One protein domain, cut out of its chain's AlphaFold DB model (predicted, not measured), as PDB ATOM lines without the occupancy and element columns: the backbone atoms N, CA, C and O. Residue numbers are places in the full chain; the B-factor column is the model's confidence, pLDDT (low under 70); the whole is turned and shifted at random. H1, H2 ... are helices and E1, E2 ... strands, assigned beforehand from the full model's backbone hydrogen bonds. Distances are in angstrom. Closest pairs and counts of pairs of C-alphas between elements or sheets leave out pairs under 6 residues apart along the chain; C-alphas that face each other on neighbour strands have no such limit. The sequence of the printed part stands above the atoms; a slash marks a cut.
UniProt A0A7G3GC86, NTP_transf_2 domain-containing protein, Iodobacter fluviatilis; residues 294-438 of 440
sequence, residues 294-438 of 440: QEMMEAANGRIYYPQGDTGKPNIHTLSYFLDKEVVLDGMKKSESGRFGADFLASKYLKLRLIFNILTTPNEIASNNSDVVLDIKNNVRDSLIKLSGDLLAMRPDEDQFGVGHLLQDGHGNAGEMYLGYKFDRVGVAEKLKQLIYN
ATOM      1  N   GLN A 294     -14.623  72.350  31.315       89.44
ATOM      2  CA  GLN A 294     -15.374  72.049  32.531       89.44
ATOM      3  C   GLN A 294     -14.854  72.839  33.739       89.44
ATOM      4  O   GLN A 294     -15.637  73.486  34.429       89.44
ATOM      5  N   GLU A 295     -13.549  72.808  34.009       91.19
ATOM      6  CA  GLU A 295     -12.950  73.525  35.143       91.19
ATOM      7  C   GLU A 295     -13.044  75.042  34.965       91.19
ATOM      8  O   GLU A 295     -13.397  75.751  35.909       91.19
ATOM      9  N   MET A 296     -12.787  75.534  33.748       94.94
ATOM     10  CA  MET A 296     -12.919  76.954  33.427       94.94
ATOM     11  C   MET A 296     -14.337  77.449  33.700       94.94
ATOM     12  O   MET A 296     -14.536  78.451  34.385       94.94
ATOM     13  N   MET A 297     -15.334  76.731  33.189       93.31
ATOM     14  CA  MET A 297     -16.726  77.130  33.315       93.31
ATOM     15  C   MET A 297     -17.247  76.919  34.736       93.31
ATOM     16  O   MET A 297     -18.034  77.735  35.209       93.31
ATOM     17  N   GLU A 298     -16.786  75.900  35.467       89.62
ATOM     18  CA  GLU A 298     -17.060  75.768  36.903       89.62
ATOM     19  C   GLU A 298     -16.554  76.984  37.685       89.62
ATOM     20  O   GLU A 298     -17.312  77.554  38.477       89.62
ATOM     21  N   ALA A 299     -15.308  77.405  37.450       92.69
ATOM     22  CA  ALA A 299     -14.745  78.594  38.078       92.69
ATOM     23  C   ALA A 299     -15.535  79.843  37.673       92.69
ATOM     24  O   ALA A 299     -16.015  80.559  38.548       92.69
ATOM     25  N   ALA A 300     -15.758  80.054  36.371       94.56
ATOM     26  CA  ALA A 300     -16.525  81.177  35.837       94.56
ATOM     27  C   ALA A 300     -17.936  81.270  36.434       94.56
ATOM     28  O   ALA A 300     -18.401  82.366  36.706       94.56
ATOM     29  N   ASN A 301     -18.592  80.137  36.700       90.25
ATOM     30  CA  ASN A 301     -19.912  80.055  37.339       90.25
ATOM     31  C   ASN A 301     -19.853  80.118  38.883       90.25
ATOM     32  O   ASN A 301     -20.802  79.723  39.564       90.25
ATOM     33  N   GLY A 302     -18.718  80.513  39.465       88.25
ATOM     34  CA  GLY A 302     -18.563  80.685  40.908       88.25
ATOM     35  C   GLY A 302     -18.707  79.392  41.715       88.25
ATOM     36  O   GLY A 302     -18.990  79.451  42.913       88.25
ATOM     37  N   ARG A 303     -18.518  78.206  41.111       85.12
ATOM     38  CA  ARG A 303     -18.741  76.906  41.782       85.12
ATOM     39  C   ARG A 303     -17.837  76.661  42.979       85.12
ATOM     40  O   ARG A 303     -18.186  75.842  43.822       85.12
ATOM     41  N   ILE A 304     -16.717  77.369  43.063       83.69
ATOM     42  CA  ILE A 304     -15.868  77.358  44.250       83.69
ATOM     43  C   ILE A 304     -16.585  77.928  45.483       83.69
ATOM     44  O   ILE A 304     -16.460  77.371  46.569       83.69
ATOM     45  N   TYR A 305     -17.379  78.985  45.313       84.25
ATOM     46  CA  TYR A 305     -18.136  79.619  46.397       84.25
ATOM     47  C   TYR A 305     -19.542  79.030  46.529       84.25
ATOM     48  O   TYR A 305     -20.134  79.045  47.604       84.25
ATOM     49  N   TYR A 306     -20.070  78.460  45.446       81.12
ATOM     50  CA  TYR A 306     -21.423  77.916  45.370       81.12
ATOM     51  C   TYR A 306     -21.411  76.478  44.832       81.12
ATOM     52  O   TYR A 306     -21.924  76.199  43.738       81.12
ATOM     53  N   PRO A 307     -20.834  75.513  45.573       66.38
ATOM     54  CA  PRO A 307     -20.651  74.161  45.061       66.38
ATOM     55  C   PRO A 307     -21.979  73.488  44.722       66.38
ATOM     56  O   PRO A 307     -22.078  72.839  43.681       66.38
ATOM     57  N   GLN A 308     -23.030  73.697  45.517       67.31
ATOM     58  CA  GLN A 308     -24.365  73.148  45.246       67.31
ATOM     59  C   GLN A 308     -25.211  74.004  44.284       67.31
ATOM     60  O   GLN A 308     -26.321  73.614  43.936       67.31
ATOM     61  N   GLY A 309     -24.667  75.104  43.754       66.94
ATOM     62  CA  GLY A 309     -25.376  76.046  42.884       66.94
ATOM     63  C   GLY A 309     -25.918  77.243  43.657       66.94
ATOM     64  O   GLY A 309     -25.446  77.540  44.751       66.94
ATOM     65  N   ASP A 310     -26.902  77.939  43.085       64.06
ATOM     66  CA  ASP A 310     -27.269  79.286  43.539       64.06
ATOM     67  C   ASP A 310     -28.034  79.378  44.855       64.06
ATOM     68  O   ASP A 310     -28.250  80.470  45.373       64.06
ATOM     69  N   THR A 311     -28.413  78.246  45.430       56.38
ATOM     70  CA  THR A 311     -29.187  78.201  46.663       56.38
ATOM     71  C   THR A 311     -28.255  78.112  47.868       56.38
ATOM     72  O   THR A 311     -27.918  77.015  48.314       56.38
ATOM     73  N   GLY A 312     -27.829  79.254  48.410       67.06
ATOM     74  CA  GLY A 312     -27.145  79.280  49.702       67.06
ATOM     75  C   GLY A 312     -26.198  80.452  49.913       67.06
ATOM     76  O   GLY A 312     -25.879  81.198  48.994       67.06
ATOM     77  N   LYS A 313     -25.739  80.569  51.161       78.25
ATOM     78  CA  LYS A 313     -24.632  81.445  51.551       78.25
ATOM     79  C   LYS A 313     -23.350  81.018  50.817       78.25
ATOM     80  O   LYS A 313     -23.138  79.808  50.689       78.25
ATOM     81  N   PRO A 314     -22.492  81.957  50.377       83.25
ATOM     82  CA  PRO A 314     -21.210  81.609  49.786       83.25
ATOM     83  C   PRO A 314     -20.382  80.792  50.782       83.25
ATOM     84  O   PRO A 314     -20.291  81.118  51.968       83.25
ATOM     85  N   ASN A 315     -19.794  79.711  50.287       80.56
ATOM     86  CA  ASN A 315     -18.878  78.865  51.027       80.56
ATOM     87  C   ASN A 315     -17.460  79.411  50.860       80.56
ATOM     88  O   ASN A 315     -16.802  79.155  49.849       80.56
ATOM     89  N   ILE A 316     -17.016  80.212  51.825       78.56
ATOM     90  CA  ILE A 316     -15.710  80.864  51.773       78.56
ATOM     91  C   ILE A 316     -14.804  80.225  52.807       78.56
ATOM     92  O   ILE A 316     -14.913  80.482  54.002       78.56
ATOM     93  N   HIS A 317     -13.889  79.407  52.307       72.75
ATOM     94  CA  HIS A 317     -12.781  78.884  53.086       72.75
ATOM     95  C   HIS A 317     -11.571  79.783  52.845       72.75
ATOM     96  O   HIS A 317     -11.081  79.884  51.721       72.75
ATOM     97  N   THR A 318     -11.102  80.471  53.882       68.38
ATOM     98  CA  THR A 318      -9.850  81.233  53.812       68.38
ATOM     99  C   THR A 318      -8.681  80.290  53.549       68.38
ATOM    100  O   THR A 318      -8.737  79.097  53.847       68.38
ATOM    101  N   LEU A 319      -7.567  80.813  53.038       66.06
ATOM    102  CA  LEU A 319      -6.361  79.990  52.915       66.06
ATOM    103  C   LEU A 319      -5.869  79.517  54.293       66.06
ATOM    104  O   LEU A 319      -5.350  78.413  54.409       66.06
ATOM    105  N   SER A 320      -6.099  80.320  55.341       60.75
ATOM    106  CA  SER A 320      -5.837  79.943  56.735       60.75
ATOM    107  C   SER A 320      -6.639  78.722  57.176       60.75
ATOM    108  O   SER A 320      -6.064  77.842  57.799       60.75
ATOM    109  N   TYR A 321      -7.908  78.592  56.774       62.44
ATOM    110  CA  TYR A 321      -8.701  77.394  57.065       62.44
ATOM    111  C   TYR A 321      -8.028  76.122  56.534       62.44
ATOM    112  O   TYR A 321      -7.974  75.115  57.237       62.44
ATOM    113  N   PHE A 322      -7.481  76.166  55.316       59.66
ATOM    114  CA  PHE A 322      -6.764  75.021  54.751       59.66
ATOM    115  C   PHE A 322      -5.409  74.805  55.403       59.66
ATOM    116  O   PHE A 322      -5.093  73.669  55.708       59.66
ATOM    117  N   LEU A 323      -4.651  75.863  55.678       59.66
ATOM    118  CA  LEU A 323      -3.366  75.759  56.372       59.66
ATOM    119  C   LEU A 323      -3.513  75.172  57.782       59.66
ATOM    120  O   LEU A 323      -2.696  74.353  58.190       59.66
ATOM    121  N   ASP A 324      -4.566  75.546  58.509       54.28
ATOM    122  CA  ASP A 324      -4.861  75.023  59.846       54.28
ATOM    123  C   ASP A 324      -5.332  73.563  59.781       54.28
ATOM    124  O   ASP A 324      -4.998  72.751  60.647       54.28
ATOM    125  N   LYS A 325      -6.075  73.203  58.726       49.00
ATOM    126  CA  LYS A 325      -6.468  71.818  58.429       49.00
ATOM    127  C   LYS A 325      -5.293  70.978  57.920       49.00
ATOM    128  O   LYS A 325      -5.260  69.794  58.219       49.00
ATOM    129  N   GLU A 326      -4.316  71.563  57.228       43.62
ATOM    130  CA  GLU A 326      -3.082  70.913  56.754       43.62
ATOM    131  C   GLU A 326      -2.157  70.489  57.893       43.62
ATOM    132  O   GLU A 326      -1.392  69.544  57.738       43.62
ATOM    133  N   VAL A 327      -2.295  71.080  59.084       42.94
ATOM    134  CA  VAL A 327      -1.652  70.550  60.300       42.94
ATOM    135  C   VAL A 327      -2.256  69.191  60.721       42.94
ATOM    136  O   VAL A 327      -1.652  68.472  61.513       42.94
ATOM    137  N   VAL A 328      -3.414  68.803  60.168       37.66
ATOM    138  CA  VAL A 328      -4.144  67.550  60.455       37.66
ATOM    139  C   VAL A 328      -4.394  66.698  59.188       37.66
ATOM    140  O   VAL A 328      -4.837  65.559  59.300       37.66
ATOM    141  N   LEU A 329      -4.088  67.198  57.984       42.25
ATOM    142  CA  LEU A 329      -4.103  66.410  56.745       42.25
ATOM    143  C   LEU A 329      -2.848  65.534  56.729       42.25
ATOM    144  O   LEU A 329      -1.748  66.059  56.575       42.25
ATOM    145  N   ASP A 330      -3.017  64.224  56.915       38.66
ATOM    146  CA  ASP A 330      -1.962  63.200  56.942       38.66
ATOM    147  C   ASP A 330      -0.810  63.473  55.952       38.66
ATOM    148  O   ASP A 330      -0.842  63.096  54.782       38.66
ATOM    149  N   GLY A 331       0.243  64.141  56.431       41.53
ATOM    150  CA  GLY A 331       1.515  64.279  55.724       41.53
ATOM    151  C   GLY A 331       1.685  65.469  54.770       41.53
ATOM    152  O   GLY A 331       2.819  65.680  54.336       41.53
ATOM    153  N   MET A 332       0.673  66.305  54.501       45.22
ATOM    154  CA  MET A 332       0.868  67.552  53.733       45.22
ATOM    155  C   MET A 332       1.481  68.641  54.622       45.22
ATOM    156  O   MET A 332       0.855  69.626  54.999       45.22
ATOM    157  N   LYS A 333       2.748  68.451  55.005       40.72
ATOM    158  CA  LYS A 333       3.492  69.476  55.734       40.72
ATOM    159  C   LYS A 333       3.717  70.663  54.808       40.72
ATOM    160  O   LYS A 333       4.319  70.517  53.743       40.72
ATOM    161  N   LYS A 334       3.362  71.863  55.278       42.78
ATOM    162  CA  LYS A 334       4.035  73.090  54.849       42.78
ATOM    163  C   LYS A 334       5.529  72.792  54.931       42.78
ATOM    164  O   LYS A 334       6.031  72.484  56.015       42.78
ATOM    165  N   SER A 335       6.214  72.763  53.790       44.03
ATOM    166  CA  SER A 335       7.659  72.542  53.804       44.03
ATOM    167  C   SER A 335       8.287  73.559  54.762       44.03
ATOM    168  O   SER A 335       7.756  74.661  54.925       44.03
ATOM    169  N   GLU A 336       9.420  73.233  55.387       40.28
ATOM    170  CA  GLU A 336      10.141  74.159  56.282       40.28
ATOM    171  C   GLU A 336      10.429  75.532  55.623       40.28
ATOM    172  O   GLU A 336      10.719  76.508  56.306       40.28
ATOM    173  N   SER A 337      10.273  75.628  54.294       44.66
ATOM    174  CA  SER A 337      10.362  76.845  53.482       44.66
ATOM    175  C   SER A 337       9.136  77.778  53.514       44.66
ATOM    176  O   SER A 337       9.194  78.869  52.950       44.66
ATOM    177  N   GLY A 338       8.014  77.378  54.121       52.66
ATOM    178  CA  GLY A 338       6.769  78.157  54.113       52.66
ATOM    179  C   GLY A 338       5.969  78.086  52.803       52.66
ATOM    180  O   GLY A 338       4.952  78.772  52.694       52.66
ATOM    181  N   ARG A 339       6.390  77.256  51.839       55.62
ATOM    182  CA  ARG A 339       5.705  77.028  50.555       55.62
ATOM    183  C   ARG A 339       4.630  75.947  50.666       55.62
ATOM    184  O   ARG A 339       4.823  74.959  51.381       55.62
ATOM    185  N   PHE A 340       3.536  76.138  49.930       64.69
ATOM    186  CA  PHE A 340       2.490  75.133  49.738       64.69
ATOM    187  C   PHE A 340       3.055  73.898  49.025       64.69
ATOM    188  O   PHE A 340       3.897  74.032  48.137       64.69
ATOM    189  N   GLY A 341       2.614  72.704  49.426       64.88
ATOM    190  CA  GLY A 341       2.987  71.462  48.747       64.88
ATOM    191  C   GLY A 341       2.418  71.403  47.326       64.88
ATOM    192  O   GLY A 341       1.383  72.008  47.045       64.88
ATOM    193  N   ALA A 342       3.076  70.656  46.435       67.62
ATOM    194  CA  ALA A 342       2.625  70.495  45.051       67.62
ATOM    195  C   ALA A 342       1.190  69.938  44.968       67.62
ATOM    196  O   ALA A 342       0.399  70.424  44.165       67.62
ATOM    197  N   ASP A 343       0.827  69.009  45.858       64.44
ATOM    198  CA  ASP A 343      -0.512  68.408  45.918       64.44
ATOM    199  C   ASP A 343      -1.595  69.425  46.297       64.44
ATOM    200  O   ASP A 343      -2.669  69.465  45.693       64.44
ATOM    201  N   PHE A 344      -1.301  70.315  47.251       71.69
ATOM    202  CA  PHE A 344      -2.207  71.408  47.599       71.69
ATOM    203  C   PHE A 344      -2.373  72.384  46.432       71.69
ATOM    204  O   PHE A 344      -3.497  72.785  46.109       71.69
ATOM    205  N   LEU A 345      -1.263  72.730  45.770       72.00
ATOM    206  CA  LEU A 345      -1.266  73.605  44.598       72.00
ATOM    207  C   LEU A 345      -2.039  73.000  43.417       72.00
ATOM    208  O   LEU A 345      -2.677  73.733  42.662       72.00
ATOM    209  N   ALA A 346      -2.035  71.672  43.299       71.06
ATOM    210  CA  ALA A 346      -2.794  70.916  42.310       71.06
ATOM    211  C   ALA A 346      -4.252  70.638  42.726       71.06
ATOM    212  O   ALA A 346      -5.042  70.146  41.915       71.06
ATOM    213  N   SER A 347      -4.649  70.955  43.965       74.50
ATOM    214  CA  SER A 347      -6.003  70.680  44.446       74.50
ATOM    215  C   SER A 347      -7.054  71.421  43.613       74.50
ATOM    216  O   SER A 347      -6.921  72.609  43.307       74.50
ATOM    217  N   LYS A 348      -8.164  70.742  43.287       76.00
ATOM    218  CA  LYS A 348      -9.258  71.342  42.503       76.00
ATOM    219  C   LYS A 348      -9.782  72.634  43.137       76.00
ATOM    220  O   LYS A 348     -10.101  73.578  42.422       76.00
ATOM    221  N   TYR A 349      -9.858  72.687  44.468       78.31
ATOM    222  CA  TYR A 349     -10.288  73.891  45.178       78.31
ATOM    223  C   TYR A 349      -9.374  75.081  44.865       78.31
ATOM    224  O   TYR A 349      -9.862  76.117  44.407       78.31
ATOM    225  N   LEU A 350      -8.057  74.933  45.061       80.62
ATOM    226  CA  LEU A 350      -7.127  76.023  44.793       80.62
ATOM    227  C   LEU A 350      -7.099  76.365  43.301       80.62
ATOM    228  O   LEU A 350      -7.144  77.539  42.949       80.62
ATOM    229  N   LYS A 351      -7.125  75.357  42.427       84.69
ATOM    230  CA  LYS A 351      -7.170  75.536  40.974       84.69
ATOM    231  C   LYS A 351      -8.367  76.387  40.537       84.69
ATOM    232  O   LYS A 351      -8.182  77.394  39.861       84.69
ATOM    233  N   LEU A 352      -9.587  76.065  40.985       87.56
ATOM    234  CA  LEU A 352     -10.784  76.863  40.675       87.56
ATOM    235  C   LEU A 352     -10.691  78.290  41.231       87.56
ATOM    236  O   LEU A 352     -11.162  79.229  40.587       87.56
ATOM    237  N   ARG A 353     -10.070  78.468  42.403       88.31
ATOM    238  CA  ARG A 353      -9.841  79.789  43.003       88.31
ATOM    239  C   ARG A 353      -8.906  80.629  42.148       88.31
ATOM    240  O   ARG A 353      -9.206  81.785  41.862       88.31
ATOM    241  N   LEU A 354      -7.785  80.042  41.738       89.19
ATOM    242  CA  LEU A 354      -6.791  80.683  40.889       89.19
ATOM    243  C   LEU A 354      -7.401  81.055  39.539       89.19
ATOM    244  O   LEU A 354      -7.268  82.204  39.131       89.19
ATOM    245  N   ILE A 355      -8.155  80.148  38.910       93.88
ATOM    246  CA  ILE A 355      -8.877  80.435  37.664       93.88
ATOM    247  C   ILE A 355      -9.838  81.614  37.864       93.88
ATOM    248  O   ILE A 355      -9.789  82.577  37.104       93.88
ATOM    249  N   PHE A 356     -10.677  81.596  38.905       94.69
ATOM    250  CA  PHE A 356     -11.611  82.697  39.160       94.69
ATOM    251  C   PHE A 356     -10.889  84.035  39.373       94.69
ATOM    252  O   PHE A 356     -11.319  85.063  38.848       94.69
ATOM    253  N   ASN A 357      -9.759  84.028  40.081       93.88
ATOM    254  CA  ASN A 357      -8.938  85.220  40.286       93.88
ATOM    255  C   ASN A 357      -8.314  85.716  38.983       93.88
ATOM    256  O   ASN A 357      -8.355  86.915  38.718       93.88
ATOM    257  N   ILE A 358      -7.792  84.824  38.139       94.62
ATOM    258  CA  ILE A 358      -7.287  85.179  36.807       94.62
ATOM    259  C   ILE A 358      -8.392  85.880  36.013       94.62
ATOM    260  O   ILE A 358      -8.172  86.970  35.493       94.62
ATOM    261  N   LEU A 359      -9.605  85.322  36.005       96.00
ATOM    262  CA  LEU A 359     -10.749  85.854  35.260       96.00
ATOM    263  C   LEU A 359     -11.267  87.209  35.779       96.00
ATOM    264  O   LEU A 359     -11.846  87.981  35.013       96.00
ATOM    265  N   THR A 360     -11.054  87.510  37.061       95.38
ATOM    266  CA  THR A 360     -11.564  88.721  37.734       95.38
ATOM    267  C   THR A 360     -10.495  89.783  38.012       95.38
ATOM    268  O   THR A 360     -10.811  90.869  38.498       95.38
ATOM    269  N   THR A 361      -9.238  89.515  37.663       94.38
ATOM    270  CA  THR A 361      -8.127  90.480  37.676       94.38
ATOM    271  C   THR A 361      -7.820  90.963  36.253       94.38
ATOM    272  O   THR A 361      -8.410  90.451  35.301       94.38
ATOM    273  N   PRO A 362      -6.983  92.002  36.053       95.38
ATOM    274  CA  PRO A 362      -6.582  92.407  34.711       95.38
ATOM    275  C   PRO A 362      -5.997  91.233  33.917       95.38
ATOM    276  O   PRO A 362      -5.001  90.629  34.316       95.38
ATOM    277  N   ASN A 363      -6.647  90.916  32.801       96.38
ATOM    278  CA  ASN A 363      -6.295  89.821  31.914       96.38
ATOM    279  C   ASN A 363      -6.629  90.185  30.465       96.38
ATOM    280  O   ASN A 363      -7.449  91.068  30.197       96.38
ATOM    281  N   GLU A 364      -5.995  89.465  29.553       96.81
ATOM    282  CA  GLU A 364      -6.245  89.486  28.123       96.81
ATOM    283  C   GLU A 364      -6.694  88.086  27.710       96.81
ATOM    284  O   GLU A 364      -5.983  87.105  27.938       96.81
ATOM    285  N   ILE A 365      -7.901  87.997  27.146       97.50
ATOM    286  CA  ILE A 365      -8.525  86.733  26.747       97.50
ATOM    287  C   ILE A 365      -8.595  86.691  25.231       97.50
ATOM    288  O   ILE A 365      -9.204  87.577  24.626       97.50
ATOM    289  N   ALA A 366      -8.054  85.633  24.636       96.44
ATOM    290  CA  ALA A 366      -8.124  85.424  23.200       96.44
ATOM    291  C   ALA A 366      -8.566  84.010  22.844       96.44
ATOM    292  O   ALA A 366      -8.134  83.026  23.439       96.44
ATOM    293  N   SER A 367      -9.433  83.930  21.844       96.06
ATOM    294  CA  SER A 367      -9.926  82.699  21.245       96.06
ATOM    295  C   SER A 367     -10.351  83.002  19.815       96.06
ATOM    296  O   SER A 367     -10.753  84.125  19.508       96.06
ATOM    297  N   ASN A 368     -10.320  81.995  18.949       89.88
ATOM    298  CA  ASN A 368     -10.999  82.066  17.660       89.88
ATOM    299  C   ASN A 368     -12.525  81.879  17.784       89.88
ATOM    300  O   ASN A 368     -13.240  82.110  16.812       89.88
ATOM    301  N   ASN A 369     -13.021  81.491  18.966       92.75
ATOM    302  CA  ASN A 369     -14.437  81.441  19.301       92.75
ATOM    303  C   ASN A 369     -14.820  82.627  20.200       92.75
ATOM    304  O   ASN A 369     -14.652  82.584  21.421       92.75
ATOM    305  N   SER A 370     -15.351  83.695  19.602       93.62
ATOM    306  CA  SER A 370     -15.794  84.879  20.349       93.62
ATOM    307  C   SER A 370     -16.928  84.583  21.328       93.62
ATOM    308  O   SER A 370     -17.005  85.237  22.369       93.62
ATOM    309  N   ASP A 371     -17.780  83.602  21.021       93.19
ATOM    310  CA  ASP A 371     -18.940  83.261  21.846       93.19
ATOM    311  C   ASP A 371     -18.484  82.668  23.179       93.19
ATOM    312  O   ASP A 371     -18.963  83.075  24.232       93.19
ATOM    313  N   VAL A 372     -17.448  81.820  23.164       93.88
ATOM    314  CA  VAL A 372     -16.833  81.290  24.394       93.88
ATOM    315  C   VAL A 372     -16.267  82.401  25.267       93.88
ATOM    316  O   VAL A 372     -16.451  82.395  26.483       93.88
ATOM    317  N   VAL A 373     -15.584  83.378  24.667       95.88
ATOM    318  CA  VAL A 373     -15.032  84.511  25.424       95.88
ATOM    319  C   VAL A 373     -16.155  85.328  26.061       95.88
ATOM    320  O   VAL A 373     -16.026  85.758  27.210       95.88
ATOM    321  N   LEU A 374     -17.252  85.542  25.333       94.94
ATOM    322  CA  LEU A 374     -18.423  86.251  25.835       94.94
ATOM    323  C   LEU A 374     -19.096  85.483  26.981       94.94
ATOM    324  O   LEU A 374     -19.359  86.075  28.027       94.94
ATOM    325  N   ASP A 375     -19.298  84.176  26.826       93.75
ATOM    326  CA  ASP A 375     -19.895  83.309  27.843       93.75
ATOM    327  C   ASP A 375     -19.064  83.281  29.127       93.75
ATOM    328  O   ASP A 375     -19.604  83.437  30.224       93.75
ATOM    329  N   ILE A 376     -17.738  83.143  29.014       95.56
ATOM    330  CA  ILE A 376     -16.833  83.186  30.170       95.56
ATOM    331  C   ILE A 376     -16.950  84.538  30.877       95.56
ATOM    332  O   ILE A 376     -17.148  84.576  32.092       95.56
ATOM    333  N   LYS A 377     -16.879  85.651  30.135       95.75
ATOM    334  CA  LYS A 377     -16.979  87.002  30.712       95.75
ATOM    335  C   LYS A 377     -18.314  87.230  31.421       95.75
ATOM    336  O   LYS A 377     -18.312  87.766  32.528       95.75
ATOM    337  N   ASN A 378     -19.424  86.813  30.815       94.62
ATOM    338  CA  ASN A 378     -20.758  86.964  31.393       94.62
ATOM    339  C   ASN A 378     -20.912  86.122  32.665       94.62
ATOM    340  O   ASN A 378     -21.283  86.656  33.705       94.62
ATOM    341  N   ASN A 379     -20.525  84.846  32.624       93.69
ATOM    342  CA  ASN A 379     -20.626  83.960  33.784       93.69
ATOM    343  C   ASN A 379     -19.776  84.450  34.963       93.69
ATOM    344  O   ASN A 379     -20.260  84.495  36.097       93.69
ATOM    345  N   VAL A 380     -18.529  84.860  34.696       95.50
ATOM    346  CA  VAL A 380     -17.616  85.411  35.714       95.50
ATOM    347  C   VAL A 380     -18.219  86.644  36.356       95.50
ATOM    348  O   VAL A 380     -18.211  86.780  37.579       95.50
ATOM    349  N   ARG A 381     -18.742  87.547  35.528       95.31
ATOM    350  CA  ARG A 381     -19.367  88.780  35.978       95.31
ATOM    351  C   ARG A 381     -20.566  88.498  36.879       95.31
ATOM    352  O   ARG A 381     -20.611  89.026  37.986       95.31
ATOM    353  N   ASP A 382     -21.504  87.673  36.427       94.00
ATOM    354  CA  ASP A 382     -22.721  87.359  37.179       94.00
ATOM    355  C   ASP A 382     -22.379  86.689  38.515       94.00
ATOM    356  O   ASP A 382     -22.898  87.067  39.569       94.00
ATOM    357  N   SER A 383     -21.416  85.765  38.493       93.19
ATOM    358  CA  SER A 383     -20.912  85.092  39.693       93.19
ATOM    359  C   SER A 383     -20.228  86.057  40.660       93.19
ATOM    360  O   SER A 383     -20.426  85.948  41.871       93.19
ATOM    361  N   LEU A 384     -19.445  87.015  40.154       95.19
ATOM    362  CA  LEU A 384     -18.781  88.026  40.975       95.19
ATOM    363  C   LEU A 384     -19.783  89.013  41.583       95.19
ATOM    364  O   LEU A 384     -19.659  89.339  42.761       95.19
ATOM    365  N   ILE A 385     -20.783  89.468  40.820       94.06
ATOM    366  CA  ILE A 385     -21.861  90.339  41.321       94.06
ATOM    367  C   ILE A 385     -22.607  89.640  42.456       94.06
ATOM    368  O   ILE A 385     -22.826  90.235  43.511       94.06
ATOM    369  N   LYS A 386     -22.952  88.365  42.262       92.31
ATOM    370  CA  LYS A 386     -23.622  87.565  43.285       92.31
ATOM    371  C   LYS A 386     -22.756  87.391  44.534       92.31
ATOM    372  O   LYS A 386     -23.216  87.701  45.629       92.31
ATOM    373  N   LEU A 387     -21.498  86.971  44.370       93.12
ATOM    374  CA  LEU A 387     -20.549  86.824  45.477       93.12
ATOM    375  C   LEU A 387     -20.387  88.130  46.258       93.12
ATOM    376  O   LEU A 387     -20.427  88.128  47.484       93.12
ATOM    377  N   SER A 388     -20.234  89.239  45.537       92.88
ATOM    378  CA  SER A 388     -20.140  90.584  46.092       92.88
ATOM    379  C   SER A 388     -21.373  90.933  46.933       92.88
ATOM    380  O   SER A 388     -21.233  91.318  48.093       92.88
ATOM    381  N   GLY A 389     -22.578  90.734  46.387       91.50
ATOM    382  CA  GLY A 389     -23.834  91.010  47.084       91.50
ATOM    383  C   GLY A 389     -24.030  90.158  48.339       91.50
ATOM    384  O   GLY A 389     -24.379  90.689  49.392       91.50
ATOM    385  N   ASP A 390     -23.747  88.856  48.258       91.25
ATOM    386  CA  ASP A 390     -23.871  87.951  49.405       91.25
ATOM    387  C   ASP A 390     -22.875  88.303  50.519       91.25
ATOM    388  O   ASP A 390     -23.218  88.265  51.702       91.25
ATOM    389  N   LEU A 391     -21.653  88.687  50.153       90.69
ATOM    390  CA  LEU A 391     -20.632  89.116  51.103       90.69
ATOM    391  C   LEU A 391     -20.971  90.438  51.787       90.69
ATOM    392  O   LEU A 391     -20.797  90.553  53.000       90.69
ATOM    393  N   LEU A 392     -21.501  91.410  51.044       89.44
ATOM    394  CA  LEU A 392     -22.005  92.660  51.616       89.44
ATOM    395  C   LEU A 392     -23.186  92.415  52.556       89.44
ATOM    396  O   LEU A 392     -23.260  93.022  53.621       89.44
ATOM    397  N   ALA A 393     -24.085  91.490  52.213       88.69
ATOM    398  CA  ALA A 393     -25.195  91.117  53.087       88.69
ATOM    399  C   ALA A 393     -24.717  90.462  54.396       88.69
ATOM    400  O   ALA A 393     -25.358  90.617  55.436       88.69
ATOM    401  N   MET A 394     -23.595  89.739  54.361       86.12
ATOM    402  CA  MET A 394     -22.962  89.175  55.556       86.12
ATOM    403  C   MET A 394     -22.201  90.220  56.378       86.12
ATOM    404  O   MET A 394     -22.159  90.100  57.602       86.12
ATOM    405  N   ARG A 395     -21.576  91.202  55.717       84.94
ATOM    406  CA  ARG A 395     -20.645  92.171  56.316       84.94
ATOM    407  C   ARG A 395     -20.855  93.570  55.712       84.94
ATOM    408  O   ARG A 395     -20.050  94.018  54.893       84.94
ATOM    409  N   PRO A 396     -21.929  94.273  56.104       80.75
ATOM    410  CA  PRO A 396     -22.305  95.547  55.488       80.75
ATOM    411  C   PRO A 396     -21.305  96.682  55.758       80.75
ATOM    412  O   PRO A 396     -21.226  97.623  54.974       80.75
ATOM    413  N   ASP A 397     -20.513  96.585  56.829       80.00
ATOM    414  CA  ASP A 397     -19.563  97.627  57.242       80.00
ATOM    415  C   ASP A 397     -18.206  97.558  56.502       80.00
ATOM    416  O   ASP A 397     -17.328  98.393  56.725       80.00
ATOM    417  N   GLU A 398     -18.013  96.575  55.612       72.00
ATOM    418  CA  GLU A 398     -16.728  96.289  54.951       72.00
ATOM    419  C   GLU A 398     -16.605  96.806  53.510       72.00
ATOM    420  O   GLU A 398     -15.631  96.493  52.821       72.00
ATOM    421  N   ASP A 399     -17.533  97.649  53.049       73.31
ATOM    422  CA  ASP A 399     -17.514  98.203  51.688       73.31
ATOM    423  C   ASP A 399     -16.500  99.352  51.502       73.31
ATOM    424  O   ASP A 399     -16.798 100.449  51.019       73.31
ATOM    425  N   GLN A 400     -15.250  99.129  51.911       63.62
ATOM    426  CA  GLN A 400     -14.185 100.081  51.631       63.62
ATOM    427  C   GLN A 400     -13.942 100.135  50.119       63.62
ATOM    428  O   GLN A 400     -13.551  99.155  49.486       63.62
ATOM    429  N   PHE A 401     -14.159 101.314  49.533       65.81
ATOM    430  CA  PHE A 401     -13.951 101.601  48.113       65.81
ATOM    431  C   PHE A 401     -14.860 100.839  47.130       65.81
ATOM    432  O   PHE A 401     -14.515 100.811  45.950       65.81
ATOM    433  N   GLY A 402     -15.991 100.257  47.543       80.81
ATOM    434  CA  GLY A 402     -16.931  99.559  46.644       80.81
ATOM    435  C   GLY A 402     -16.608  98.077  46.397       80.81
ATOM    436  O   GLY A 402     -17.357  97.374  45.728       80.81
ATOM    437  N   VAL A 403     -15.449  97.589  46.851       89.06
ATOM    438  CA  VAL A 403     -15.015  96.186  46.664       89.06
ATOM    439  C   VAL A 403     -14.241  95.642  47.869       89.06
ATOM    440  O   VAL A 403     -13.607  94.591  47.776       89.06
ATOM    441  N   GLY A 404     -14.246  96.351  49.001       87.56
ATOM    442  CA  GLY A 404     -13.437  96.017  50.177       87.56
ATOM    443  C   GLY A 404     -13.733  94.619  50.716       87.56
ATOM    444  O   GLY A 404     -12.811  93.850  50.978       87.56
ATOM    445  N   HIS A 405     -15.007  94.231  50.739       89.50
ATOM    446  CA  HIS A 405     -15.493  92.909  51.144       89.50
ATOM    447  C   HIS A 405     -14.989  91.751  50.268       89.50
ATOM    448  O   HIS A 405     -15.083  90.597  50.686       89.50
ATOM    449  N   LEU A 406     -14.471  92.024  49.064       90.94
ATOM    450  CA  LEU A 406     -13.811  91.028  48.207       90.94
ATOM    451  C   LEU A 406     -12.305  90.929  48.483       90.94
ATOM    452  O   LEU A 406     -11.688  89.906  48.198       90.94
ATOM    453  N   LEU A 407     -11.694  91.977  49.032       89.50
ATOM    454  CA  LEU A 407     -10.244  92.062  49.226       89.50
ATOM    455  C   LEU A 407      -9.800  91.607  50.622       89.50
ATOM    456  O   LEU A 407      -8.664  91.153  50.783       89.50
ATOM    457  N   GLN A 408     -10.687  91.692  51.609       86.88
ATOM    458  CA  GLN A 408     -10.420  91.326  52.998       86.88
ATOM    459  C   GLN A 408     -11.646  90.705  53.666       86.88
ATOM    460  O   GLN A 408     -12.767  90.838  53.170       86.88
ATOM    461  N   ASP A 409     -11.419  90.024  54.788       84.50
ATOM    462  CA  ASP A 409     -12.468  89.305  55.505       84.50
ATOM    463  C   ASP A 409     -12.975  89.960  56.799       84.50
ATOM    464  O   ASP A 409     -13.826  89.370  57.465       84.50
ATOM    465  N   GLY A 410     -12.414  91.116  57.170       78.12
ATOM    466  CA  GLY A 410     -12.706  91.814  58.430       78.12
ATOM    467  C   GLY A 410     -12.006  91.251  59.668       78.12
ATOM    468  O   GLY A 410     -11.998  91.890  60.718       78.12
ATOM    469  N   HIS A 411     -11.366  90.089  59.553       78.81
ATOM    470  CA  HIS A 411     -10.705  89.363  60.639       78.81
ATOM    471  C   HIS A 411      -9.181  89.317  60.477       78.81
ATOM    472  O   HIS A 411      -8.496  88.527  61.124       78.81
ATOM    473  N   GLY A 412      -8.636  90.195  59.632       76.00
ATOM    474  CA  GLY A 412      -7.202  90.310  59.380       76.00
ATOM    475  C   GLY A 412      -6.685  89.403  58.264       76.00
ATOM    476  O   GLY A 412      -5.502  89.502  57.938       76.00
ATOM    477  N   ASN A 413      -7.531  88.580  57.627       78.81
ATOM    478  CA  ASN A 413      -7.150  87.914  56.384       78.81
ATOM    479  C   ASN A 413      -7.437  88.852  55.208       78.81
ATOM    480  O   ASN A 413      -8.556  89.320  54.998       78.81
ATOM    481  N   ALA A 414      -6.408  89.106  54.407       82.94
ATOM    482  CA  ALA A 414      -6.509  89.904  53.197       82.94
ATOM    483  C   ALA A 414      -5.746  89.240  52.053       82.94
ATOM    484  O   ALA A 414      -4.857  88.406  52.250       82.94
ATOM    485  N   GLY A 415      -6.134  89.613  50.841       81.56
ATOM    486  CA  GLY A 415      -5.538  89.161  49.599       81.56
ATOM    487  C   GLY A 415      -5.372  87.653  49.468       81.56
ATOM    488  O   GLY A 415      -6.377  86.943  49.457       81.56
ATOM    489  N   GLU A 416      -4.133  87.158  49.353       77.94
ATOM    490  CA  GLU A 416      -3.824  85.719  49.225       77.94
ATOM    491  C   GLU A 416      -4.480  84.863  50.317       77.94
ATOM    492  O   GLU A 416      -4.909  83.744  50.046       77.94
ATOM    493  N   MET A 417      -4.651  85.394  51.528       78.94
ATOM    494  CA  MET A 417      -5.211  84.637  52.651       78.94
ATOM    495  C   MET A 417      -6.741  84.545  52.642       78.94
ATOM    496  O   MET A 417      -7.298  83.695  53.333       78.94
ATOM    497  N   TYR A 418      -7.418  85.371  51.841       85.56
ATOM    498  CA  TYR A 418      -8.878  85.434  51.765       85.56
ATOM    499  C   TYR A 418      -9.406  84.883  50.429       85.56
ATOM    500  O   TYR A 418      -9.439  83.668  50.257       85.56
ATOM    501  N   LEU A 419      -9.773  85.738  49.462       86.81
ATOM    502  CA  LEU A 419     -10.207  85.315  48.118       86.81
ATOM    503  C   LEU A 419      -9.049  85.186  47.125       86.81
ATOM    504  O   LEU A 419      -9.147  84.472  46.136       86.81
ATOM    505  N   GLY A 420      -7.877  85.736  47.441       85.69
ATOM    506  CA  GLY A 420      -6.646  85.562  46.664       85.69
ATOM    507  C   GLY A 420      -6.209  86.794  45.877       85.69
ATOM    508  O   GLY A 420      -5.215  86.738  45.158       85.69
ATOM    509  N   TYR A 421      -6.920  87.911  46.016       88.44
ATOM    510  CA  TYR A 421      -6.613  89.150  45.308       88.44
ATOM    511  C   TYR A 421      -5.432  89.898  45.920       88.44
ATOM    512  O   TYR A 421      -5.499  90.395  47.035       88.44
ATOM    513  N   LYS A 422      -4.357  90.086  45.164       83.06
ATOM    514  CA  LYS A 422      -3.254  90.955  45.592       83.06
ATOM    515  C   LYS A 422      -3.673  92.420  45.465       83.06
ATOM    516  O   LYS A 422      -3.660  92.966  44.366       83.06
ATOM    517  N   PHE A 423      -4.115  93.026  46.569       74.56
ATOM    518  CA  PHE A 423      -4.659  94.394  46.586       74.56
ATOM    519  C   PHE A 423      -3.641  95.454  46.135       74.56
ATOM    520  O   PHE A 423      -4.023  96.520  45.662       74.56
ATOM    521  N   ASP A 424      -2.353  95.157  46.285       77.75
ATOM    522  CA  ASP A 424      -1.215  95.973  45.875       77.75
ATOM    523  C   ASP A 424      -0.916  95.870  44.371       77.75
ATOM    524  O   ASP A 424      -0.186  96.704  43.827       77.75
ATOM    525  N   ARG A 425      -1.491  94.883  43.665       80.81
ATOM    526  CA  ARG A 425      -1.342  94.766  42.213       80.81
ATOM    527  C   ARG A 425      -2.179  95.818  41.493       80.81
ATOM    528  O   ARG A 425      -3.387  95.963  41.695       80.81
ATOM    529  N   VAL A 426      -1.506  96.517  40.584       81.56
ATOM    530  CA  VAL A 426      -2.084  97.582  39.763       81.56
ATOM    531  C   VAL A 426      -3.304  97.061  39.001       81.56
ATOM    532  O   VAL A 426      -3.245  96.038  38.324       81.56
ATOM    533  N   GLY A 427      -4.421  97.779  39.116       88.75
ATOM    534  CA  GLY A 427      -5.636  97.522  38.343       88.75
ATOM    535  C   GLY A 427      -6.564  96.432  38.887       88.75
ATOM    536  O   GLY A 427      -7.665  96.301  38.362       88.75
ATOM    537  N   VAL A 428      -6.202  95.688  39.944       91.38
ATOM    538  CA  VAL A 428      -7.074  94.632  40.503       91.38
ATOM    539  C   VAL A 428      -8.389  95.203  41.034       91.38
ATOM    540  O   VAL A 428      -9.458  94.808  40.574       91.38
ATOM    541  N   ALA A 429      -8.325  96.168  41.954       90.75
ATOM    542  CA  ALA A 429      -9.529  96.784  42.514       90.75
ATOM    543  C   ALA A 429     -10.381  97.476  41.435       90.75
ATOM    544  O   ALA A 429     -11.605  97.421  41.488       90.75
ATOM    545  N   GLU A 430      -9.737  98.089  40.439       91.56
ATOM    546  CA  GLU A 430     -10.425  98.747  39.326       91.56
ATOM    547  C   GLU A 430     -11.154  97.736  38.434       91.56
ATOM    548  O   GLU A 430     -12.328  97.918  38.126       91.56
ATOM    549  N   LYS A 431     -10.512  96.613  38.094       93.12
ATOM    550  CA  LYS A 431     -11.144  95.542  37.319       93.12
ATOM    551  C   LYS A 431     -12.359  94.953  38.035       93.12
ATOM    552  O   LYS A 431     -13.396  94.755  37.405       93.12
ATOM    553  N   LEU A 432     -12.254  94.709  39.344       93.94
ATOM    554  CA  LEU A 432     -13.376  94.222  40.152       93.94
ATOM    555  C   LEU A 432     -14.548  95.213  40.125       93.94
ATOM    556  O   LEU A 432     -15.688  94.811  39.897       93.94
ATOM    557  N   LYS A 433     -14.269  96.516  40.271       92.81
ATOM    558  CA  LYS A 433     -15.289  97.567  40.151       92.81
ATOM    559  C   LYS A 433     -15.923  97.603  38.770       92.81
ATOM    560  O   LYS A 433     -17.140  97.703  38.684       92.81
ATOM    561  N   GLN A 434     -15.133  97.509  37.703       93.00
ATOM    562  CA  GLN A 434     -15.647  97.491  36.331       93.00
ATOM    563  C   GLN A 434     -16.614  96.325  36.114       93.00
ATOM    564  O   GLN A 434     -17.697  96.522  35.567       93.00
ATOM    565  N   LEU A 435     -16.256  95.129  36.595       93.62
ATOM    566  CA  LEU A 435     -17.100  93.937  36.490       93.62
ATOM    567  C   LEU A 435     -18.414  94.080  37.276       93.62
ATOM    568  O   LEU A 435     -19.460  93.658  36.787       93.62
ATOM    569  N   ILE A 436     -18.384  94.691  38.462       92.56
ATOM    570  CA  ILE A 436     -19.569  94.824  39.326       92.56
ATOM    571  C   ILE A 436     -20.462  96.000  38.903       92.56
ATOM    572  O   ILE A 436     -21.679  95.849  38.806       92.56
ATOM    573  N   TYR A 437     -19.871  97.166  38.642       87.38
ATOM    574  CA  TYR A 437     -20.583  98.442  38.502       87.38
ATOM    575  C   TYR A 437     -20.724  98.943  37.067       87.38
ATOM    576  O   TYR A 437     -21.404  99.944  36.853       87.38
ATOM    577  N   ASN A 438     -20.176  98.233  36.077       70.50
ATOM    578  CA  ASN A 438     -20.421  98.535  34.668       70.50
ATOM    579  C   ASN A 438     -19.872  99.901  34.213       70.50
ATOM    580  O   ASN A 438     -20.546 100.648  33.500       70.50
TER     581      ASN A 438
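What this domain is: This is residues 294 to 438 of the 440 residues of the protein "NTP_transf_2 domain-containing protein" of Iodobacter fluviatilis (UniProt A0A7G3GC86). One long helix, H5, forms one side of the domain, and the shorter helices H1, H4 and H7 pack crosswise on the middle part of its length, with the small H6 nearer its last residues. H4 leads from this core toward H3; H2, H3 and the long loop between them make a loosely attached far side, while the turn at residues 366 to 371, between E1 and H5, sticks out at one end. The printed part has 145 residues, with seven named helices and one named strand in the order H1, H2, H3, H4, E1, H5, H6, H7, and its class is mostly helix. It is compact, with a radius of gyration of the C-alphas of 15.7 A, and spans 44 by 41 by 34 A.

Where its parts are: H1 is residues 294 to 300, 9.8 A long, beginning at C-alpha 294 at (-15.374, 72.049, 32.531). H2 is residues 319 to 326, 10.4 A, and H3 is residues 342 to 346, 6.1 A. H4, residues 348 to 360, measures 18.2 A. The strand E1, residues 363 to 367, measures 13.3 A. H5, residues 370 to 394, measures 36.2 A and ends at C-alpha 394 at (-22.962, 89.175, 55.556). H6 is residues 404 to 407, 5.2 A. H7, residues 428 to 437, measures 14.2 A and ends at C-alpha 437 at (-20.583, 98.442, 38.502).

How they stand to each other: H5 is the hub, touching four helices. With residues 376 to 383 it touches H1 at a steep tilt of 52 degrees, the same way; the closest C-alphas, of Ala 300 and Val 380, are 4.4 A apart. H4 touches H5 about perpendicular, at 78 degrees, with the C-alphas of Leu 359 and Val 380 closest at 6.9 A. H7 touches H5 about perpendicular, at 89 degrees, closest at the C-alphas of Ile 385 and Ile 436, 5.4 A. H6 touches H5, closest at the C-alphas of Leu 391 and His 405, 6.4 A. H1 also touches H4, at a steep tilt of 51 degrees, with the C-alphas of Ala 299 and Leu 352 closest at 5.0 A. H3 is close to but not clearly touching H4, and H2 touches no helix. E1 pairs with no named strand. Every O i to N i+4 pair is within hydrogen-bond range in H1, H2, H3, H4, H5 and H7; H6 is too short for one.

The domain as a whole: The two C-alphas farthest apart, of Glu 336 and Asp 371, are 46.0 A apart. The printed part has no cut. The links H1 to H2, H2 to H3 and H6 to H7 are long. Mean pLDDT of the printed part is 80.0; residues 307 to 312, 318 to 343 and 400 to 401 are under 70.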